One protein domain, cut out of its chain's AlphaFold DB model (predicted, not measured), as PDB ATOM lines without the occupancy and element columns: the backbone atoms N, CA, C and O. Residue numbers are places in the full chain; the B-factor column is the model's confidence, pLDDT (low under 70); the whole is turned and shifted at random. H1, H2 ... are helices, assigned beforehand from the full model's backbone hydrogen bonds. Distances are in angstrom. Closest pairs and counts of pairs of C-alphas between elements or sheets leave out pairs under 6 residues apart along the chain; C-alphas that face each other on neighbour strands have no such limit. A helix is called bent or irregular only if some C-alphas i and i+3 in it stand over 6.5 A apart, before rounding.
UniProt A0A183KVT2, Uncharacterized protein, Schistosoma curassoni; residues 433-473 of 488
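Overview. This is residues 433 to 473 of the 488 residues of an uncharacterized protein of Schistosoma curassoni (UniProt A0A183KVT2). Read from Ser 433 and you trace an open V of two helices, H1 and H2, which meet near their ends at a tight turn around Gly 449. Beyond the V, a short tail with no named element, residues 467 to 473, hooks away from the end of H2. The printed part has 41 residues with two named helices, H1 then H2, and no named strand; the class is all helix. It is loose, with a radius of gyration of the C-alphas of 12.5 A, and flat, spanning 35 by 26 by 7 A.

Along the chain. Find C-alpha 434 at (-30.743, 52.913, 28.530); there H1, residues 434 to 448, begins and runs 20.8 A to C-alpha 448 at (-38.114, 42.129, 12.298). After Gly 449, H2, residues 450 to 466, runs 22.5 A to C-alpha 466 at (-19.033, 34.876, 28.553). H2 is irregular: C-alphas 452 and 455 are 7.1 A apart. It also has a kink of 26 degrees near residue 457.

Arrangement. Look at Ile 445 and Ile 453, whose C-alphas are the closest of H1 and H2, 6.6 A apart. The helices are close but not clearly touching, with 2 pairs of C-alphas within 8 A. They run opposite ways at a tilt of 37 degrees, only just steep, and the line of H2 is a rough one. In H1 every O i to N i+4 pair is within hydrogen-bond range; in H2, 11 of 13 are.

Size, cuts and confidence. The two C-alphas farthest apart are those of His 447 and Asn 469, at 34.7 A. The printed part has no cut. Residues 465 to 471 stand free. The mean pLDDT of the printed part is 73.5; look for values under 70 at residues 449 to 451 and 466 to 473.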
ATOM      1  N   SER A 433     -31.529  57.045  25.989       85.38
ATOM      2  CA  SER A 433     -31.426  56.522  27.356       85.38
ATOM      3  C   SER A 433     -31.317  54.990  27.339       85.38
ATOM      4  O   SER A 433     -31.721  54.337  26.373       85.38
ATOM      5  N   ARG A 434     -30.825  54.381  28.424       85.06
ATOM      6  CA  ARG A 434     -30.743  52.913  28.530       85.06
ATOM      7  C   ARG A 434     -32.127  52.267  28.394       85.06
ATOM      8  O   ARG A 434     -32.273  51.223  27.761       85.06
ATOM      9  N   GLU A 435     -33.140  52.913  28.953       87.56
ATOM     10  CA  GLU A 435     -34.530  52.478  28.950       87.56
ATOM     11  C   GLU A 435     -35.164  52.618  27.552       87.56
ATOM     12  O   GLU A 435     -35.936  51.754  27.136       87.56
ATOM     13  N   ASP A 436     -34.817  53.656  26.787       86.06
ATOM     14  CA  ASP A 436     -35.298  53.836  25.409       86.06
ATOM     15  C   ASP A 436     -34.542  52.963  24.403       86.06
ATOM     16  O   ASP A 436     -35.158  52.439  23.475       86.06
ATOM     17  N   LEU A 437     -33.251  52.702  24.628       87.06
ATOM     18  CA  LEU A 437     -32.484  51.709  23.876       87.06
ATOM     19  C   LEU A 437     -33.044  50.292  24.098       87.06
ATOM     20  O   LEU A 437     -33.161  49.518  23.146       87.06
ATOM     21  N   GLN A 438     -33.477  49.964  25.322       84.50
ATOM     22  CA  GLN A 438     -34.166  48.702  25.615       84.50
ATOM     23  C   GLN A 438     -35.524  48.611  24.897       84.50
ATOM     24  O   GLN A 438     -35.821  47.583  24.284       84.50
ATOM     25  N   LYS A 439     -36.335  49.681  24.907       87.75
ATOM     26  CA  LYS A 439     -37.592  49.745  24.130       87.75
ATOM     27  C   LYS A 439     -37.334  49.612  22.629       87.75
ATOM     28  O   LYS A 439     -38.080  48.906  21.954       87.75
ATOM     29  N   PHE A 440     -36.288  50.258  22.110       86.62
ATOM     30  CA  PHE A 440     -35.877  50.162  20.711       86.62
ATOM     31  C   PHE A 440     -35.511  48.722  20.339       86.62
ATOM     32  O   PHE A 440     -36.078  48.188  19.390       86.62
ATOM     33  N   ALA A 441     -34.649  48.062  21.119       84.62
ATOM     34  CA  ALA A 441     -34.270  46.668  20.894       84.62
ATOM     35  C   ALA A 441     -35.485  45.723  20.950       84.62
ATOM     36  O   ALA A 441     -35.658  44.878  20.071       84.62
ATOM     37  N   GLN A 442     -36.378  45.906  21.927       83.31
ATOM     38  CA  GLN A 442     -37.609  45.119  22.037       83.31
ATOM     39  C   GLN A 442     -38.540  45.327  20.831       83.31
ATOM     40  O   GLN A 442     -39.098  44.361  20.310       83.31
ATOM     41  N   ASN A 443     -38.698  46.570  20.366       83.50
ATOM     42  CA  ASN A 443     -39.515  46.899  19.199       83.50
ATOM     43  C   ASN A 443     -38.900  46.326  17.910       83.50
ATOM     44  O   ASN A 443     -39.604  45.696  17.125       83.50
ATOM     45  N   LEU A 444     -37.576  46.427  17.749       83.25
ATOM     46  CA  LEU A 444     -36.826  45.831  16.641       83.25
ATOM     47  C   LEU A 444     -37.055  44.312  16.558       83.25
ATOM     48  O   LEU A 444     -37.355  43.801  15.480       83.25
ATOM     49  N   ILE A 445     -36.992  43.597  17.688       82.00
ATOM     50  CA  ILE A 445     -37.257  42.150  17.746       82.00
ATOM     51  C   ILE A 445     -38.707  41.834  17.348       82.00
ATOM     52  O   ILE A 445     -38.940  40.928  16.543       82.00
ATOM     53  N   CYS A 446     -39.678  42.600  17.858       79.81
ATOM     54  CA  CYS A 446     -41.089  42.445  17.496       79.81
ATOM     55  C   CYS A 446     -41.361  42.728  16.007       79.81
ATOM     56  O   CYS A 446     -42.186  42.049  15.404       79.81
ATOM     57  N   HIS A 447     -40.672  43.706  15.409       76.81
ATOM     58  CA  HIS A 447     -40.920  44.168  14.040       76.81
ATOM     59  C   HIS A 447     -40.166  43.361  12.969       76.81
ATOM     60  O   HIS A 447     -40.699  43.115  11.888       76.81
ATOM     61  N   VAL A 448     -38.918  42.954  13.227       74.44
ATOM     62  CA  VAL A 448     -38.114  42.129  12.298       74.44
ATOM     63  C   VAL A 448     -38.514  40.648  12.376       74.44
ATOM     64  O   VAL A 448     -38.360  39.900  11.406       74.44
ATOM     65  N   GLY A 449     -39.083  40.242  13.513       69.88
ATOM     66  CA  GLY A 449     -39.556  38.894  13.785       69.88
ATOM     67  C   GLY A 449     -38.454  38.002  14.376       69.88
ATOM     68  O   GLY A 449     -37.320  37.991  13.883       69.88
ATOM     69  N   PRO A 450     -38.769  37.188  15.403       66.88
ATOM     70  CA  PRO A 450     -37.767  36.470  16.191       66.88
ATOM     71  C   PRO A 450     -36.883  35.533  15.357       66.88
ATOM     72  O   PRO A 450     -35.682  35.456  15.592       66.88
ATOM     73  N   ARG A 451     -37.433  34.868  14.332       65.56
ATOM     74  CA  ARG A 451     -36.695  33.878  13.521       65.56
ATOM     75  C   ARG A 451     -35.468  34.439  12.791       65.56
ATOM     76  O   ARG A 451     -34.555  33.672  12.518       65.56
ATOM     77  N   LYS A 452     -35.447  35.737  12.464       70.94
ATOM     78  CA  LYS A 452     -34.324  36.369  11.747       70.94
ATOM     79  C   LYS A 452     -33.271  36.954  12.683       70.94
ATOM     80  O   LYS A 452     -32.101  36.981  12.327       70.94
ATOM     81  N   ILE A 453     -33.688  37.433  13.856       77.88
ATOM     82  CA  ILE A 453     -32.832  38.219  14.751       77.88
ATOM     83  C   ILE A 453     -32.347  37.441  15.979       77.88
ATOM     84  O   ILE A 453     -31.263  37.734  16.470       77.88
ATOM     85  N   LEU A 454     -33.087  36.429  16.456       75.19
ATOM     86  CA  LEU A 454     -32.707  35.676  17.659       75.19
ATOM     87  C   LEU A 454     -31.347  34.966  17.552       75.19
ATOM     88  O   LEU A 454     -30.602  35.074  18.520       75.19
ATOM     89  N   PRO A 455     -30.962  34.297  16.443       78.69
ATOM     90  CA  PRO A 455     -29.654  33.640  16.374       78.69
ATOM     91  C   PRO A 455     -28.493  34.633  16.530       78.69
ATOM     92  O   PRO A 455     -27.578  34.398  17.312       78.69
ATOM     93  N   ALA A 456     -28.568  35.783  15.852       74.94
ATOM     94  CA  ALA A 456     -27.562  36.840  15.957       74.94
ATOM     95  C   ALA A 456     -27.581  37.525  17.336       74.94
ATOM     96  O   ALA A 456     -26.532  37.726  17.944       74.94
ATOM     97  N   ALA A 457     -28.768  37.843  17.862       79.50
ATOM     98  CA  ALA A 457     -28.920  38.465  19.175       79.50
ATOM     99  C   ALA A 457     -28.421  37.559  20.312       79.50
ATOM    100  O   ALA A 457     -27.797  38.056  21.246       79.50
ATOM    101  N   GLN A 458     -28.646  36.244  20.215       79.50
ATOM    102  CA  GLN A 458     -28.150  35.271  21.186       79.50
ATOM    103  C   GLN A 458     -26.621  35.184  21.147       79.50
ATOM    104  O   GLN A 458     -26.004  35.284  22.198       79.50
ATOM    105  N   LEU A 459     -26.000  35.112  19.961       82.06
ATOM    106  CA  LEU A 459     -24.535  35.121  19.832       82.06
ATOM    107  C   LEU A 459     -23.897  36.378  20.450       82.06
ATOM    108  O   LEU A 459     -22.894  36.277  21.154       82.06
ATOM    109  N   ILE A 460     -24.495  37.554  20.229       79.44
ATOM    110  CA  ILE A 460     -24.037  38.817  20.830       79.44
ATOM    111  C   ILE A 460     -24.214  38.787  22.357       79.44
ATOM    112  O   ILE A 460     -23.309  39.179  23.093       79.44
ATOM    113  N   LEU A 461     -25.357  38.302  22.850       80.06
ATOM    114  CA  LEU A 461     -25.632  38.194  24.284       80.06
ATOM    115  C   LEU A 461     -24.671  37.215  24.975       80.06
ATOM    116  O   LEU A 461     -24.108  37.547  26.017       80.06
ATOM    117  N   ASP A 462     -24.424  36.054  24.373       79.31
ATOM    118  CA  ASP A 462     -23.486  35.049  24.872       79.31
ATOM    119  C   ASP A 462     -22.055  35.601  24.899       79.31
ATOM    120  O   ASP A 462     -21.349  35.416  25.888       79.31
ATOM    121  N   GLN A 463     -21.639  36.365  23.880       77.50
ATOM    122  CA  GLN A 463     -20.334  37.035  23.859       77.50
ATOM    123  C   GLN A 463     -20.193  38.078  24.986       77.50
ATOM    124  O   GLN A 463     -19.133  38.174  25.610       77.50
ATOM    125  N   LEU A 464     -21.260  38.826  25.290       72.31
ATOM    126  CA  LEU A 464     -21.291  39.798  26.392       72.31
ATOM    127  C   LEU A 464     -21.306  39.130  27.780       72.31
ATOM    128  O   LEU A 464     -20.721  39.666  28.724       72.31
ATOM    129  N   LEU A 465     -21.945  37.964  27.922       71.75
ATOM    130  CA  LEU A 465     -22.043  37.225  29.188       71.75
ATOM    131  C   LEU A 465     -20.807  36.348  29.471       71.75
ATOM    132  O   LEU A 465     -20.356  36.269  30.618       71.75
ATOM    133  N   ALA A 466     -20.216  35.734  28.442       64.69
ATOM    134  CA  ALA A 466     -19.033  34.876  28.553       64.69
ATOM    135  C   ALA A 466     -17.742  35.649  28.885       64.69
ATOM    136  O   ALA A 466     -16.790  35.066  29.403       64.69
ATOM    137  N   ALA A 467     -17.704  36.969  28.662       53.78
ATOM    138  CA  ALA A 467     -16.572  37.850  28.970       53.78
ATOM    139  C   ALA A 467     -16.384  38.123  30.485       53.78
ATOM    140  O   ALA A 467     -16.124  39.248  30.917       53.78
ATOM    141  N   THR A 468     -16.515  37.098  31.333       49.50
ATOM    142  CA  THR A 468     -16.475  37.224  32.799       49.50
ATOM    143  C   THR A 468     -15.070  37.386  33.388       49.50
ATOM    144  O   THR A 468     -14.978  37.739  34.559       49.50
ATOM    145  N   ASN A 469     -14.000  37.207  32.599       50.91
ATOM    146  CA  ASN A 469     -12.606  37.457  32.999       50.91
ATOM    147  C   ASN A 469     -11.769  38.080  31.860       50.91
ATOM    148  O   ASN A 469     -10.850  37.455  31.340       50.91
ATOM    149  N   ASN A 470     -12.098  39.310  31.453       44.25
ATOM    150  CA  ASN A 470     -11.208  40.208  30.696       44.25
ATOM    151  C   ASN A 470     -11.711  41.674  30.814       44.25
ATOM    152  O   ASN A 470     -12.807  41.875  31.348       44.25
ATOM    153  N   PRO A 471     -10.940  42.718  30.425       44.88
ATOM    154  CA  PRO A 471     -10.971  44.053  31.062       44.88
ATOM    155  C   PRO A 471     -12.177  44.966  30.742       44.88
ATOM    156  O   PRO A 471     -12.093  46.180  30.878       44.88
ATOM    157  N   ILE A 472     -13.319  44.390  30.373       47.81
ATOM    158  CA  ILE A 472     -14.589  45.074  30.089       47.81
ATOM    159  C   ILE A 472     -15.360  45.419  31.379       47.81
ATOM    160  O   ILE A 472     -16.111  46.389  31.404       47.81
ATOM    161  N   LYS A 473     -15.169  44.657  32.469       40.31
ATOM    162  CA  LYS A 473     -15.863  44.891  33.755       40.31
ATOM    163  C   LYS A 473     -15.192  45.904  34.690       40.31
ATOM    164  O   LYS A 473     -15.866  46.409  35.582       40.31
TER     165      LYS A 473